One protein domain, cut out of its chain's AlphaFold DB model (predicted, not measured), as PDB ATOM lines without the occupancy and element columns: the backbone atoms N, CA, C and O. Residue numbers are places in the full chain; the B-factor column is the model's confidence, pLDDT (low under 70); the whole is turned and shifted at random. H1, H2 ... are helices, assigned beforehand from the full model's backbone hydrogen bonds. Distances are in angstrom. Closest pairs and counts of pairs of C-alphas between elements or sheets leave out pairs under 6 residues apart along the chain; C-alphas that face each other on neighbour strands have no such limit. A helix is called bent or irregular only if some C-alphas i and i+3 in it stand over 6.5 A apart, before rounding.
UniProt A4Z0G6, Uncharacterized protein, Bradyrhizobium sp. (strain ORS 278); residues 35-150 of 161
ATOM      1  N   VAL A  35     -58.466  47.343 -13.537       93.06
ATOM      2  CA  VAL A  35     -57.495  47.279 -12.423       93.06
ATOM      3  C   VAL A  35     -56.729  48.607 -12.340       93.06
ATOM      4  O   VAL A  35     -55.517  48.669 -12.536       93.06
ATOM      5  N   SER A  36     -57.469  49.703 -12.193       90.50
ATOM      6  CA  SER A  36     -56.939  51.069 -12.140       90.50
ATOM      7  C   SER A  36     -58.040  52.056 -11.753       90.50
ATOM      8  O   SER A  36     -59.217  51.778 -11.975       90.50
ATOM      9  N   GLY A  37     -57.658  53.248 -11.295       91.00
ATOM     10  CA  GLY A  37     -58.595  54.318 -10.943       91.00
ATOM     11  C   GLY A  37     -58.899  54.368  -9.447       91.00
ATOM     12  O   GLY A  37     -58.460  53.507  -8.688       91.00
ATOM     13  N   ALA A  38     -59.627  55.404  -9.024       90.94
ATOM     14  CA  ALA A  38     -59.816  55.718  -7.607       90.94
ATOM     15  C   ALA A  38     -60.466  54.569  -6.819       90.94
ATOM     16  O   ALA A  38     -59.934  54.165  -5.795       90.94
ATOM     17  N   GLU A  39     -61.548  53.979  -7.337       87.69
ATOM     18  CA  GLU A  39     -62.267  52.893  -6.653       87.69
ATOM     19  C   GLU A  39     -61.397  51.643  -6.447       87.69
ATOM     20  O   GLU A  39     -61.416  51.035  -5.374       87.69
ATOM     21  N   PHE A  40     -60.601  51.274  -7.460       92.88
ATOM     22  CA  PHE A  40     -59.656  50.167  -7.345       92.88
ATOM     23  C   PHE A  40     -58.573  50.484  -6.310       92.88
ATOM     24  O   PHE A  40     -58.326  49.665  -5.431       92.88
ATOM     25  N   GLU A  41     -57.954  51.666  -6.378       92.62
ATOM     26  CA  GLU A  41     -56.888  52.059  -5.447       92.62
ATOM     27  C   GLU A  41     -57.378  52.161  -3.997       92.62
ATOM     28  O   GLU A  41     -56.668  51.736  -3.081       92.62
ATOM     29  N   ASP A  42     -58.602  52.646  -3.777       90.81
ATOM     30  CA  ASP A  42     -59.209  52.733  -2.449       90.81
ATOM     31  C   ASP A  42     -59.386  51.342  -1.824       90.81
ATOM     32  O   ASP A  42     -59.011  51.126  -0.668       90.81
ATOM     33  N   HIS A  43     -59.880  50.366  -2.593       89.94
ATOM     34  CA  HIS A  43     -59.986  48.976  -2.138       89.94
ATOM     35  C   HIS A  43     -58.608  48.305  -1.985       89.94
ATOM     36  O   HIS A  43     -58.330  47.581  -1.018       89.94
ATOM     37  N   GLU A  44     -57.719  48.541  -2.946       94.81
ATOM     38  CA  GLU A  44     -56.405  47.918  -3.017       94.81
ATOM     39  C   GLU A  44     -55.498  48.362  -1.872       94.81
ATOM     40  O   GLU A  44     -54.702  47.563  -1.376       94.81
ATOM     41  N   LYS A  45     -55.638  49.602  -1.398       93.38
ATOM     42  CA  LYS A  45     -54.890  50.133  -0.254       93.38
ATOM     43  C   LYS A  45     -55.017  49.239   0.981       93.38
ATOM     44  O   LYS A  45     -54.008  48.786   1.516       93.38
ATOM     45  N   TYR A  46     -56.243  48.934   1.403       91.06
ATOM     46  CA  TYR A  46     -56.477  48.089   2.581       91.06
ATOM     47  C   TYR A  46     -56.020  46.650   2.349       91.06
ATOM     48  O   TYR A  46     -55.453  46.010   3.239       91.06
ATOM     49  N   THR A  47     -56.219  46.146   1.132       95.06
ATOM     50  CA  THR A  47     -55.812  44.786   0.771       95.06
ATOM     51  C   THR A  47     -54.288  44.638   0.778       95.06
ATOM     52  O   THR A  47     -53.761  43.617   1.224       95.06
ATOM     53  N   ARG A  48     -53.557  45.674   0.359       95.88
ATOM     54  CA  ARG A  48     -52.092  45.727   0.371       95.88
ATOM     55  C   ARG A  48     -51.527  45.656   1.787       95.88
ATOM     56  O   ARG A  48     -50.639  44.839   2.033       95.88
ATOM     57  N   ASP A  49     -52.077  46.440   2.710       94.56
ATOM     58  CA  ASP A  49     -51.667  46.421   4.119       94.56
ATOM     59  C   ASP A  49     -51.976  45.065   4.769       94.56
ATOM     60  O   ASP A  49     -51.139  44.491   5.475       94.56
ATOM     61  N   ALA A  50     -53.144  44.491   4.460       94.81
ATOM     62  CA  ALA A  50     -53.514  43.157   4.916       94.81
ATOM     63  C   ALA A  50     -52.522  42.089   4.419       94.81
ATOM     64  O   ALA A  50     -52.046  41.281   5.221       94.81
ATOM     65  N   ARG A  51     -52.135  42.123   3.135       96.88
ATOM     66  CA  ARG A  51     -51.110  41.221   2.578       96.88
ATOM     67  C   ARG A  51     -49.773  41.355   3.284       96.88
ATOM     68  O   ARG A  51     -49.141  40.344   3.595       96.88
ATOM     69  N   GLN A  52     -49.348  42.579   3.576       97.69
ATOM     70  CA  GLN A  52     -48.098  42.798   4.294       97.69
ATOM     71  C   GLN A  52     -48.144  42.205   5.706       97.69
ATOM     72  O   GLN A  52     -47.213  41.508   6.113       97.69
ATOM     73  N   SER A  53     -49.250  42.404   6.423       96.88
ATOM     74  CA  SER A  53     -49.473  41.799   7.739       96.88
ATOM     75  C   SER A  53     -49.457  40.263   7.678       96.88
ATOM     76  O   SER A  53     -48.804  39.606   8.492       96.88
ATOM     77  N   GLN A  54     -50.088  39.668   6.661       97.56
ATOM     78  CA  GLN A  54     -50.111  38.214   6.453       97.56
ATOM     79  C   GLN A  54     -48.707  37.649   6.192       97.56
ATOM     80  O   GLN A  54     -48.329  36.646   6.803       97.56
ATOM     81  N   ARG A  55     -47.903  38.318   5.353       98.38
ATOM     82  CA  ARG A  55     -46.494  37.959   5.114       98.38
ATOM     83  C   ARG A  55     -45.671  38.015   6.393       98.38
ATOM     84  O   ARG A  55     -44.965  37.063   6.714       98.38
ATOM     85  N   GLN A  56     -45.781  39.109   7.144       98.25
ATOM     86  CA  GLN A  56     -45.063  39.282   8.407       98.25
ATOM     87  C   GLN A  56     -45.458  38.217   9.433       98.25
ATOM     88  O   GLN A  56     -44.589  37.668  10.106       98.25
ATOM     89  N   GLY A  57     -46.749  37.883   9.529       97.69
ATOM     90  CA  GLY A  57     -47.247  36.822  10.402       97.69
ATOM     91  C   GLY A  57     -46.658  35.452  10.062       97.69
ATOM     92  O   GLY A  57     -46.166  34.760  10.956       97.69
ATOM     93  N   ALA A  58     -46.647  35.082   8.778       98.44
ATOM     94  CA  ALA A  58     -46.063  33.824   8.319       98.44
ATOM     95  C   ALA A  58     -44.546  33.776   8.530       98.44
ATOM     96  O   ALA A  58     -44.050  32.814   9.113       98.44
ATOM     97  N   LEU A  59     -43.811  34.826   8.144       98.62
ATOM     98  CA  LEU A  59     -42.363  34.909   8.362       98.62
ATOM     99  C   LEU A  59     -42.018  34.833   9.851       98.62
ATOM    100  O   LEU A  59     -41.182  34.029  10.245       98.62
ATOM    101  N   LYS A  60     -42.729  35.578  10.705       97.81
ATOM    102  CA  LYS A  60     -42.540  35.519  12.161       97.81
ATOM    103  C   LYS A  60     -42.779  34.122  12.726       97.81
ATOM    104  O   LYS A  60     -42.175  33.786  13.739       97.81
ATOM    105  N   ALA A  61     -43.676  33.327  12.145       97.50
ATOM    106  CA  ALA A  61     -43.908  31.945  12.559       97.50
ATOM    107  C   ALA A  61     -42.816  30.995  12.033       97.50
ATOM    108  O   ALA A  61     -42.338  30.143  12.783       97.50
ATOM    109  N   LEU A  62     -42.395  31.173  10.779       97.75
ATOM    110  CA  LEU A  62     -41.380  30.369  10.093       97.75
ATOM    111  C   LEU A  62     -39.941  30.671  10.529       97.75
ATOM    112  O   LEU A  62     -39.078  29.823  10.337       97.75
ATOM    113  N   ASP A  63     -39.684  31.824  11.138       96.19
ATOM    114  CA  ASP A  63     -38.371  32.197  11.682       96.19
ATOM    115  C   ASP A  63     -38.189  31.769  13.152       96.19
ATOM    116  O   ASP A  63     -37.096  31.890  13.704       96.19
ATOM    117  N   ARG A  64     -39.234  31.245  13.816       93.12
ATOM    118  CA  ARG A  64     -39.111  30.731  15.196       93.12
ATOM    119  C   ARG A  64     -38.162  29.539  15.251       93.12
ATOM    120  O   ARG A  64     -38.061  28.771  14.288       93.12
ATOM    121  N   ALA A  65     -37.549  29.332  16.416       92.38
ATOM    122  CA  ALA A  65     -36.768  28.134  16.695       92.38
ATOM    123  C   ALA A  65     -37.575  26.867  16.368       92.38
ATOM    124  O   ALA A  65     -38.787  26.813  16.574       92.38
ATOM    125  N   TRP A  66     -36.905  25.839  15.852       90.81
ATOM    126  CA  TRP A  66     -37.555  24.595  15.437       90.81
ATOM    127  C   TRP A  66     -38.346  23.923  16.570       90.81
ATOM    128  O   TRP A  66     -39.462  23.458  16.348       90.81
ATOM    129  N   SER A  67     -37.826  23.959  17.801       86.94
ATOM    130  CA  SER A  67     -38.503  23.451  19.002       86.94
ATOM    131  C   SER A  67     -39.833  24.156  19.306       86.94
ATOM    132  O   SER A  67     -40.755  23.529  19.819       86.94
ATOM    133  N   ASP A  68     -39.979  25.430  18.930       89.31
ATOM    134  CA  ASP A  68     -41.187  26.230  19.172       89.31
ATOM    135  C   ASP A  68     -42.328  25.951  18.178       89.31
ATOM    136  O   ASP A  68     -43.380  26.591  18.247       89.31
ATOM    137  N   ARG A  69     -42.136  25.021  17.236       92.69
ATOM    138  CA  ARG A  69     -43.125  24.672  16.198       92.69
ATOM    139  C   ARG A  69     -43.966  23.438  16.548       92.69
ATOM    140  O   ARG A  69     -44.904  23.117  15.816       92.69
ATOM    141  N   CYS A  70     -43.655  22.762  17.651       92.88
ATOM    142  CA  CYS A  70     -44.360  21.571  18.134       92.88
ATOM    143  C   CYS A  70     -45.081  21.841  19.473       92.88
ATOM    144  O   CYS A  70     -45.036  22.954  20.004       92.88
ATOM    145  N   GLY A  71     -45.792  20.835  19.997       91.38
ATOM    146  CA  GLY A  71     -46.541  20.932  21.257       91.38
ATOM    147  C   GLY A  71     -47.615  22.027  21.241       91.38
ATOM    148  O   GLY A  71     -48.247  22.274  20.214       91.38
ATOM    149  N   GLU A  72     -47.775  22.731  22.362       91.38
ATOM    150  CA  GLU A  72     -48.787  23.789  22.549       91.38
ATOM    151  C   GLU A  72     -48.702  24.919  21.508       91.38
ATOM    152  O   GLU A  72     -49.707  25.499  21.093       91.38
ATOM    153  N   LYS A  73     -47.493  25.227  21.025       93.06
ATOM    154  CA  LYS A  73     -47.266  26.303  20.048       93.06
ATOM    155  C   LYS A  73     -47.573  25.882  18.609       93.06
ATOM    156  O   LYS A  73     -47.708  26.750  17.739       93.06
ATOM    157  N   ARG A  74     -47.742  24.579  18.347       94.62
ATOM    158  CA  ARG A  74     -47.977  24.022  17.006       94.62
ATOM    159  C   ARG A  74     -49.195  24.631  16.330       94.62
ATOM    160  O   ARG A  74     -49.119  25.024  15.171       94.62
ATOM    161  N   LYS A  75     -50.308  24.755  17.058       94.75
ATOM    162  CA  LYS A  75     -51.549  25.314  16.507       94.75
ATOM    163  C   LYS A  75     -51.349  26.747  16.014       94.75
ATOM    164  O   LYS A  75     -51.780  27.080  14.915       94.75
ATOM    165  N   SER A  76     -50.649  27.579  16.791       95.06
ATOM    166  CA  SER A  76     -50.316  28.951  16.386       95.06
ATOM    167  C   SER A  76     -49.401  28.969  15.161       95.06
ATOM    168  O   SER A  76     -49.643  29.754  14.250       95.06
ATOM    169  N   PHE A  77     -48.389  28.098  15.116       96.81
ATOM    170  CA  PHE A  77     -47.486  27.983  13.971       96.81
ATOM    171  C   PHE A  77     -48.240  27.638  12.675       96.81
ATOM    172  O   PHE A  77     -48.149  28.381  11.697       96.81
ATOM    173  N   ILE A  78     -49.038  26.565  12.691       97.50
ATOM    174  CA  ILE A  78     -49.828  26.125  11.533       97.50
ATOM    175  C   ILE A  78     -50.859  27.184  11.135       97.50
ATOM    176  O   ILE A  78     -50.992  27.487   9.954       97.50
ATOM    177  N   SER A  79     -51.537  27.808  12.103       96.56
ATOM    178  CA  SER A  79     -52.518  28.864  11.834       96.56
ATOM    179  C   SER A  79     -51.890  30.080  11.145       96.56
ATOM    180  O   SER A  79     -52.436  30.559  10.155       96.56
ATOM    181  N   SER A  80     -50.721  30.554  11.593       97.06
ATOM    182  CA  SER A  80     -50.049  31.705  10.972       97.06
ATOM    183  C   SER A  80     -49.621  31.433   9.527       97.06
ATOM    184  O   SER A  80     -49.844  32.274   8.657       97.06
ATOM    185  N   VAL A  81     -49.047  30.257   9.255       98.19
ATOM    186  CA  VAL A  81     -48.656  29.861   7.890       98.19
ATOM    187  C   VAL A  81     -49.895  29.613   7.022       98.19
ATOM    188  O   VAL A  81     -49.966  30.064   5.880       98.19
ATOM    189  N   GLY A  82     -50.912  28.958   7.579       97.94
ATOM    190  CA  GLY A  82     -52.168  28.665   6.898       97.94
ATOM    191  C   GLY A  82     -52.939  29.919   6.509       97.94
ATOM    192  O   GLY A  82     -53.466  29.976   5.401       97.94
ATOM    193  N   HIS A  83     -52.956  30.937   7.373       97.00
ATOM    194  CA  HIS A  83     -53.611  32.215   7.105       97.00
ATOM    195  C   HIS A  83     -52.971  32.934   5.910       97.00
ATOM    196  O   HIS A  83     -53.683  33.459   5.060       97.00
ATOM    197  N   TYR A  84     -51.641  32.904   5.785       98.38
ATOM    198  CA  TYR A  84     -50.959  33.446   4.608       98.38
ATOM    199  C   TYR A  84     -51.398  32.747   3.313       98.38
ATOM    200  O   TYR A  84     -51.843  33.414   2.378       98.38
ATOM    201  N   TYR A  85     -51.349  31.411   3.268       98.38
ATOM    202  CA  TYR A  85     -51.734  30.669   2.061       98.38
ATOM    203  C   TYR A  85     -53.228  30.769   1.739       98.38
ATOM    204  O   TYR A  85     -53.589  30.793   0.563       98.38
ATOM    205  N   TYR A  86     -54.079  30.897   2.759       96.94
ATOM    206  CA  TYR A  86     -55.511  31.134   2.586       96.94
ATOM    207  C   TYR A  86     -55.749  32.439   1.824       96.94
ATOM    208  O   TYR A  86     -56.431  32.447   0.804       96.94
ATOM    209  N   HIS A  87     -55.149  33.543   2.285       96.50
ATOM    210  CA  HIS A  87     -55.338  34.851   1.651       96.50
ATOM    211  C   HIS A  87     -54.703  34.920   0.266       96.50
ATOM    212  O   HIS A  87     -55.303  35.504  -0.638       96.50
ATOM    213  N   ARG A  88     -53.544  34.276   0.071       97.25
ATOM    214  CA  ARG A  88     -52.919  34.134  -1.250       97.25
ATOM    215  C   ARG A  88     -53.862  33.460  -2.242       97.25
ATOM    216  O   ARG A  88     -54.113  34.015  -3.309       97.25
ATOM    217  N   GLN A  89     -54.426  32.308  -1.879       96.75
ATOM    218  CA  GLN A  89     -55.347  31.587  -2.757       96.75
ATOM    219  C   GLN A  89     -56.653  32.343  -2.974       96.75
ATOM    220  O   GLN A  89     -57.069  32.520  -4.115       96.75
ATOM    221  N   ASN A  90     -57.264  32.849  -1.903       95.94
ATOM    222  CA  ASN A  90     -58.520  33.579  -1.998       95.94
ATOM    223  C   ASN A  90     -58.387  34.792  -2.932       95.94
ATOM    224  O   ASN A  90     -59.255  35.017  -3.767       95.94
ATOM    225  N   GLN A  91     -57.292  35.554  -2.872       96.19
ATOM    226  CA  GLN A  91     -57.111  36.670  -3.808       96.19
ATOM    227  C   GLN A  91     -56.848  36.195  -5.246       96.19
ATOM    228  O   GLN A  91     -57.378  36.799  -6.178       96.19
ATOM    229  N   ASN A  92     -56.112  35.096  -5.433       96.31
ATOM    230  CA  ASN A  92     -55.929  34.488  -6.754       96.31
ATOM    231  C   ASN A  92     -57.242  33.992  -7.382       96.31
ATOM    232  O   ASN A  92     -57.314  33.901  -8.601       96.31
ATOM    233  N   GLU A  93     -58.277  33.708  -6.590       95.81
ATOM    234  CA  GLU A  93     -59.615  33.354  -7.086       95.81
ATOM    235  C   GLU A  93     -60.507  34.588  -7.289       95.81
ATOM    236  O   GLU A  93     -61.161  34.728  -8.324       95.81
ATOM    237  N   ARG A  94     -60.498  35.527  -6.333       95.50
ATOM    238  CA  ARG A  94     -61.404  36.688  -6.331       95.50
ATOM    239  C   ARG A  94     -61.035  37.767  -7.340       95.50
ATOM    240  O   ARG A  94     -61.924  38.356  -7.949       95.50
ATOM    241  N   TYR A  95     -59.749  38.044  -7.549       96.31
ATOM    242  CA  TYR A  95     -59.350  39.097  -8.490       96.31
ATOM    243  C   TYR A  95     -59.733  38.767  -9.940       96.31
ATOM    244  O   TYR A  95     -60.273  39.652 -10.603       96.31
ATOM    245  N   PRO A  96     -59.534  37.535 -10.451       96.12
ATOM    246  CA  PRO A  96     -60.067  37.147 -11.755       96.12
ATOM    247  C   PRO A  96     -61.596  37.194 -11.834       96.12
ATOM    248  O   PRO A  96     -62.143  37.582 -12.863       96.12
ATOM    249  N   GLU A  97     -62.295  36.810 -10.762       94.94
ATOM    250  CA  GLU A  97     -63.763  36.832 -10.713       94.94
ATOM    251  C   GLU A  97     -64.318  38.256 -10.894       94.94
ATOM    252  O   GLU A  97     -65.288  38.457 -11.639       94.94
ATOM    253  N   ILE A  98     -63.675  39.227 -10.236       93.94
ATOM    254  CA  ILE A  98     -64.090  40.633 -10.186       93.94
ATOM    255  C   ILE A  98     -63.551  41.423 -11.383       93.94
ATOM    256  O   ILE A  98     -64.330  42.096 -12.044       93.94
ATOM    257  N   TYR A  99     -62.254  41.332 -11.688       94.62
ATOM    258  CA  TYR A  99     -61.557  42.185 -12.669       94.62
ATOM    259  C   TYR A  99     -61.096  41.432 -13.931       94.62
ATOM    260  O   TYR A  99     -60.347  41.966 -14.756       94.62
ATOM    261  N   GLY A 100     -61.500  40.171 -14.092       94.69
ATOM    262  CA  GLY A 100     -61.210  39.379 -15.283       94.69
ATOM    263  C   GLY A 100     -59.717  39.072 -15.474       94.69
ATOM    264  O   GLY A 100     -58.949  39.018 -14.508       94.69
ATOM    265  N   PRO A 101     -59.263  38.875 -16.727       95.38
ATOM    266  CA  PRO A 101     -57.867  38.536 -17.027       95.38
ATOM    267  C   PRO A 101     -56.840  39.563 -16.519       95.38
ATOM    268  O   PRO A 101     -55.724  39.193 -16.142       95.38
ATOM    269  N   ALA A 102     -57.217  40.847 -16.468       95.50
ATOM    270  CA  ALA A 102     -56.372  41.899 -15.908       95.50
ATOM    271  C   ALA A 102     -56.164  41.700 -14.398       95.50
ATOM    272  O   ALA A 102     -55.031  41.762 -13.923       95.50
ATOM    273  N   GLY A 103     -57.234  41.367 -13.665       96.62
ATOM    274  CA  GLY A 103     -57.168  41.007 -12.247       96.62
ATOM    275  C   GLY A 103     -56.273  39.806 -11.982       96.62
ATOM    276  O   GLY A 103     -55.436  39.855 -11.085       96.62
ATOM    277  N   ALA A 104     -56.409  38.755 -12.798       96.88
ATOM    278  CA  ALA A 104     -55.576  37.555 -12.713       96.88
ATOM    279  C   ALA A 104     -54.082  37.872 -12.870       96.88
ATOM    280  O   ALA A 104     -53.256  37.429 -12.075       96.88
ATOM    281  N   THR A 105     -53.746  38.680 -13.876       97.38
ATOM    282  CA  THR A 105     -52.360  39.083 -14.152       97.38
ATOM    283  C   THR A 105     -51.794  39.929 -13.013       97.38
ATOM    284  O   THR A 105     -50.682  39.681 -12.546       97.38
ATOM    285  N   TYR A 106     -52.577  40.897 -12.531       97.12
ATOM    286  CA  TYR A 106     -52.195  41.756 -11.417       97.12
ATOM    287  C   TYR A 106     -51.895  40.949 -10.151       97.12
ATOM    288  O   TYR A 106     -50.807  41.063  -9.582       97.12
ATOM    289  N   ILE A 107     -52.838  40.100  -9.726       97.31
ATOM    290  CA  ILE A 107     -52.717  39.396  -8.449       97.31
ATOM    291  C   ILE A 107     -51.617  38.330  -8.475       97.31
ATOM    292  O   ILE A 107     -50.913  38.149  -7.481       97.31
ATOM    293  N   ALA A 108     -51.391  37.698  -9.631       96.06
ATOM    294  CA  ALA A 108     -50.264  36.795  -9.826       96.06
ATOM    295  C   ALA A 108     -48.927  37.520  -9.607       96.06
ATOM    296  O   ALA A 108     -48.064  37.003  -8.903       96.06
ATOM    297  N   GLY A 109     -48.770  38.739 -10.138       96.69
ATOM    298  CA  GLY A 109     -47.576  39.557  -9.905       96.69
ATOM    299  C   GLY A 109     -47.404  39.933  -8.431       96.69
ATOM    300  O   GLY A 109     -46.312  39.812  -7.874       96.69
ATOM    301  N   VAL A 110     -48.492  40.315  -7.765       96.81
ATOM    302  CA  VAL A 110     -48.486  40.706  -6.349       96.81
ATOM    303  C   VAL A 110     -47.973  39.599  -5.421       96.81
ATOM    304  O   VAL A 110     -47.280  39.923  -4.456       96.81
ATOM    305  N   TRP A 111     -48.274  38.325  -5.699       96.75
ATOM    306  CA  TRP A 111     -47.874  37.164  -4.882       96.75
ATOM    307  C   TRP A 111     -46.557  36.500  -5.317       96.75
ATOM    308  O   TRP A 111     -46.333  35.312  -5.062       96.75
ATOM    309  N   THR A 112     -45.686  37.249  -5.996       95.69
ATOM    310  CA  THR A 112     -44.347  36.789  -6.417       95.69
ATOM    311  C   THR A 112     -43.217  37.612  -5.793       95.69
ATOM    312  O   THR A 112     -42.087  37.633  -6.297       95.69
ATOM    313  N   SER A 113     -43.491  38.287  -4.671       96.12
ATOM    314  CA  SER A 113     -42.495  39.123  -4.002       96.12
ATOM    315  C   SER A 113     -41.313  38.293  -3.464       96.12
ATOM    316  O   SER A 113     -41.387  37.062  -3.347       96.12
ATOM    317  N   PRO A 114     -40.170  38.926  -3.139       97.88
ATOM    318  CA  PRO A 114     -39.076  38.249  -2.442       97.88
ATOM    319  C   PRO A 114     -39.513  37.577  -1.130       97.88
ATOM    320  O   PRO A 114     -39.065  36.471  -0.828       97.88
ATOM    321  N   GLU A 115     -40.411  38.206  -0.371       98.00
ATOM    322  CA  GLU A 115     -40.985  37.648   0.855       98.00
ATOM    323  C   GLU A 115     -41.824  36.405   0.575       98.00
ATOM    324  O   GLU A 115     -41.677  35.420   1.295       98.00
ATOM    325  N   ASP A 116     -42.647  36.414  -0.477       98.31
ATOM    326  CA  ASP A 116     -43.458  35.253  -0.862       98.31
ATOM    327  C   ASP A 116     -42.559  34.053  -1.195       98.31
ATOM    328  O   ASP A 116     -42.737  32.959  -0.661       98.31
ATOM    329  N   ARG A 117     -41.491  34.284  -1.969       98.31
ATOM    330  CA  ARG A 117     -40.482  33.254  -2.269       98.31
ATOM    331  C   ARG A 117     -39.762  32.751  -1.016       98.31
ATOM    332  O   ARG A 117     -39.457  31.564  -0.910       98.31
ATOM    333  N   ARG A 118     -39.483  33.636  -0.053       98.44
ATOM    334  CA  ARG A 118     -38.883  33.251   1.232       98.44
ATOM    335  C   ARG A 118     -39.841  32.394   2.063       98.44
ATOM    336  O   ARG A 118     -39.386  31.417   2.652       98.44
ATOM    337  N   ILE A 119     -41.125  32.742   2.109       98.69
ATOM    338  CA  ILE A 119     -42.156  31.968   2.813       98.69
ATOM    339  C   ILE A 119     -42.287  30.575   2.194       98.69
ATOM    340  O   ILE A 119     -42.269  29.591   2.936       98.69
ATOM    341  N   ASP A 120     -42.336  30.480   0.863       98.50
ATOM    342  CA  ASP A 120     -42.423  29.203   0.149       98.50
ATOM    343  C   ASP A 120     -41.210  28.310   0.480       98.50
ATOM    344  O   ASP A 120     -41.383  27.171   0.922       98.50
ATOM    345  N   ARG A 121     -39.984  28.853   0.412       98.38
ATOM    346  CA  ARG A 121     -38.753  28.127   0.786       98.38
ATOM    347  C   ARG A 121     -38.766  27.646   2.241       98.38
ATOM    348  O   ARG A 121     -38.498  26.481   2.511       98.38
ATOM    349  N   LEU A 122     -39.088  28.520   3.198       98.44
ATOM    350  CA  LEU A 122     -39.126  28.145   4.619       98.44
ATOM    351  C   LEU A 122     -40.233  27.118   4.915       98.44
ATOM    352  O   LEU A 122     -40.092  26.290   5.818       98.44
ATOM    353  N   THR A 123     -41.327  27.149   4.151       98.56
ATOM    354  CA  THR A 123     -42.398  26.146   4.224       98.56
ATOM    355  C   THR A 123     -41.898  24.786   3.740       98.56
ATOM    356  O   THR A 123     -42.140  23.785   4.415       98.56
ATOM    357  N   GLN A 124     -41.162  24.739   2.624       98.56
ATOM    358  CA  GLN A 124     -40.516  23.517   2.129       98.56
ATOM    359  C   GLN A 124     -39.517  22.960   3.146       98.56
ATOM    360  O   GLN A 124     -39.577  21.778   3.475       98.56
ATOM    361  N   GLU A 125     -38.661  23.806   3.724       97.81
ATOM    362  CA  GLU A 125     -37.713  23.397   4.768       97.81
ATOM    363  C   GLU A 125     -38.435  22.796   5.982       97.81
ATOM    364  O   GLU A 125     -38.058  21.731   6.477       97.81
ATOM    365  N   ALA A 126     -39.516  23.435   6.437       97.62
ATOM    366  CA  ALA A 126     -40.318  22.925   7.542       97.62
ATOM    367  C   ALA A 126     -41.044  21.615   7.207       97.62
ATOM    368  O   ALA A 126     -41.163  20.747   8.075       97.62
ATOM    369  N   TYR A 127     -41.493  21.446   5.965       97.88
ATOM    370  CA  TYR A 127     -42.074  20.198   5.477       97.88
ATOM    371  C   TYR A 127     -41.047  19.063   5.460       97.88
ATOM    372  O   TYR A 127     -41.270  18.023   6.079       97.88
ATOM    373  N   VAL A 128     -39.891  19.278   4.823       97.81
ATOM    374  CA  VAL A 128     -38.802  18.291   4.735       97.81
ATOM    375  C   VAL A 128     -38.333  17.875   6.129       97.81
ATOM    376  O   VAL A 128     -38.090  16.693   6.379       97.81
ATOM    377  N   ALA A 129     -38.258  18.814   7.070       96.44
ATOM    378  CA  ALA A 129     -37.879  18.533   8.450       96.44
ATOM    379  C   ALA A 129     -38.995  17.864   9.291       96.44
ATOM    380  O   ALA A 129     -38.747  17.454  10.427       96.44
ATOM    381  N   GLY A 130     -40.205  17.692   8.747       96.12
ATOM    382  CA  GLY A 130     -41.317  17.008   9.415       96.12
ATOM    383  C   GLY A 130     -42.046  17.862  10.459       96.12
ATOM    384  O   GLY A 130     -42.617  17.321  11.406       96.12
ATOM    385  N   TYR A 131     -42.014  19.191  10.315       96.62
ATOM    386  CA  TYR A 131     -42.718  20.139  11.191       96.62
ATOM    387  C   TYR A 131     -44.096  20.538  10.672       96.62
ATOM    388  O   TYR A 131     -44.905  21.053  11.438       96.62
ATOM    389  N   LEU A 132     -44.390  20.322   9.395       96.44
ATOM    390  CA  LEU A 132     -45.718  20.532   8.826       96.44
ATOM    391  C   LEU A 132     -45.968  19.539   7.695       96.44
ATOM    392  O   LEU A 132     -45.033  19.007   7.105       96.44
ATOM    393  N   LYS A 133     -47.236  19.313   7.378       96.69
ATOM    394  CA  LYS A 133     -47.707  18.587   6.196       96.69
ATOM    395  C   LYS A 133     -48.956  19.276   5.644       96.69
ATOM    396  O   LYS A 133     -49.666  19.921   6.412       96.69
ATOM    397  N   PRO A 134     -49.280  19.120   4.349       97.56
ATOM    398  CA  PRO A 134     -50.470  19.742   3.767       97.56
ATOM    399  C   PRO A 134     -51.763  19.463   4.546       97.56
ATOM    400  O   PRO A 134     -52.599  20.350   4.682       97.56
ATOM    401  N   SER A 135     -51.911  18.267   5.123       96.50
ATOM    402  CA  SER A 135     -53.096  17.895   5.909       96.50
ATOM    403  C   SER A 135     -53.202  18.586   7.275       96.50
ATOM    404  O   SER A 135     -54.180  18.361   7.975       96.50
ATOM    405  N   ASP A 136     -52.193  19.351   7.703       96.31
ATOM    406  CA  ASP A 136     -52.287  20.180   8.913       96.31
ATOM    407  C   ASP A 136     -53.100  21.462   8.658       96.31
ATOM    408  O   ASP A 136     -53.515  22.128   9.603       96.31
ATOM    409  N   PHE A 137     -53.308  21.824   7.389       97.19
ATOM    410  CA  PHE A 137     -53.977  23.052   6.974       97.19
ATOM    411  C   PHE A 137     -55.411  22.786   6.515       97.19
ATOM    412  O   PHE A 137     -55.734  21.710   6.015       97.19
ATOM    413  N   GLU A 138     -56.262  23.802   6.624       93.12
ATOM    414  CA  GLU A 138     -57.653  23.728   6.181       93.12
ATOM    415  C   GLU A 138     -57.791  24.000   4.675       93.12
ATOM    416  O   GLU A 138     -57.121  24.876   4.122       93.12
ATOM    417  N   ALA A 139     -58.695  23.249   4.034       89.44
ATOM    418  CA  ALA A 139     -59.246  23.477   2.694       89.44
ATOM    419  C   ALA A 139     -58.253  24.068   1.666       89.44
ATOM    420  O   ALA A 139     -57.355  23.371   1.192       89.44
ATOM    421  N   MET A 140     -58.422  25.350   1.321       91.12
ATOM    422  CA  MET A 140     -57.639  26.055   0.300       91.12
ATOM    423  C   MET A 140     -56.145  26.096   0.631       91.12
ATOM    424  O   MET A 140     -55.312  25.805  -0.228       91.12
ATOM    425  N   SER A 141     -55.782  26.382   1.883       96.12
ATOM    426  CA  SER A 141     -54.375  26.455   2.294       96.12
ATOM    427  C   SER A 141     -53.671  25.112   2.131       96.12
ATOM    428  O   SER A 141     -52.511  25.078   1.729       96.12
ATOM    429  N   SER A 142     -54.376  24.003   2.381       96.75
ATOM    430  CA  SER A 142     -53.835  22.654   2.182       96.75
ATOM    431  C   SER A 142     -53.393  22.422   0.735       96.75
ATOM    432  O   SER A 142     -52.289  21.934   0.494       96.75
ATOM    433  N   GLN A 143     -54.215  22.832  -0.237       95.88
ATOM    434  CA  GLN A 143     -53.933  22.652  -1.665       95.88
ATOM    435  C   GLN A 143     -52.734  23.485  -2.131       95.88
ATOM    436  O   GLN A 143     -51.885  23.001  -2.888       95.88
ATOM    437  N   VAL A 144     -52.632  24.727  -1.649       97.00
ATOM    438  CA  VAL A 144     -51.494  25.597  -1.967       97.00
ATOM    439  C   VAL A 144     -50.217  25.033  -1.364       97.00
ATOM    440  O   VAL A 144     -49.229  24.876  -2.076       97.00
ATOM    441  N   VAL A 145     -50.242  24.651  -0.083       98.00
ATOM    442  CA  VAL A 145     -49.079  24.057   0.586       98.00
ATOM    443  C   VAL A 145     -48.652  22.771  -0.118       98.00
ATOM    444  O   VAL A 145     -47.465  22.597  -0.372       98.00
ATOM    445  N   ALA A 146     -49.592  21.903  -0.511       97.94
ATOM    446  CA  ALA A 146     -49.295  20.699  -1.291       97.94
ATOM    447  C   ALA A 146     -48.607  21.010  -2.629       97.94
ATOM    448  O   ALA A 146     -47.778  20.232  -3.098       97.94
ATOM    449  N   THR A 147     -48.934  22.146  -3.245       97.50
ATOM    450  CA  THR A 147     -48.271  22.610  -4.467       97.50
ATOM    451  C   THR A 147     -46.874  23.151  -4.178       97.50
ATOM    452  O   THR A 147     -45.945  22.801  -4.899       97.50
ATOM    453  N   VAL A 148     -46.703  23.928  -3.106       97.88
ATOM    454  CA  VAL A 148     -45.402  24.478  -2.686       97.88
ATOM    455  C   VAL A 148     -44.401  23.372  -2.352       97.88
ATOM    456  O   VAL A 148     -43.244  23.457  -2.749       97.88
ATOM    457  N   VAL A 149     -44.829  22.315  -1.659       98.25
ATOM    458  CA  VAL A 149     -43.945  21.207  -1.243       98.25
ATOM    459  C   VAL A 149     -43.890  20.066  -2.261       98.25
ATOM    460  O   VAL A 149     -43.382  18.983  -1.973       98.25
ATOM    461  N   ARG A 150     -44.443  20.265  -3.461       97.56
ATOM    462  CA  ARG A 150     -44.490  19.224  -4.489       97.56
ATOM    463  C   ARG A 150     -43.076  18.832  -4.911       97.56
ATOM    464  O   ARG A 150     -42.302  19.672  -5.350       97.56
TER     465      ARG A 150
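Overview. This is residues 35 to 150 of the 161 residues of an uncharacterized protein of Bradyrhizobium sp. (strain ORS 278) (UniProt A4Z0G6). Two long helices, H1 and H3a, run side by side in opposite ways; the chain folds back through H3b into H4, and H5 packs across H3a. The 116 printed residues, all helix by class with H1 to H5 and no named strand, are compact, radius of gyration of the C-alphas 15.0 A, spanning 47 by 24 by 22 A.

Along the chain. Find C-alpha 38 at (-59.816, 55.718, -7.607); H1 runs 36.0 A to residue 62. H2 is residues 66 to 69. H3, residues 71 to 110, assigned as one helix by its hydrogen bonds, is bent: C-alphas 98 and 101 are 9.5 A apart. Its arms are H3a, residues 71 to 98, 41.0 A, irregular with C-alphas 72 and 75 6.8 A apart, and H3b, residues 101 to 110. H4 is residues 114 to 128; H5, residues 139 to 148, ends at (-45.402, 24.478, -2.686).

Arrangement. Look at Ala 58 and Val 81, closest C-alphas at 4.8 A: here H1, with residues 51 to 62 alone, touches H3a, residues 77 to 87 alone, at a shallow tilt of 25 degrees. H5 touches H3a, residues 82 to 90 alone, about perpendicular at 87 degrees, closest C-alphas Tyr 86 and Ser 141, 4.8 A. Every O i to N i+4 pair is within hydrogen-bond range in H3b, H4 and H5; H1 has 20 of 21, H3a 21 of 24, and H2 is too short for one.

Size, cuts and confidence. The printed part has no cut and no long link; no printed residue is under 70.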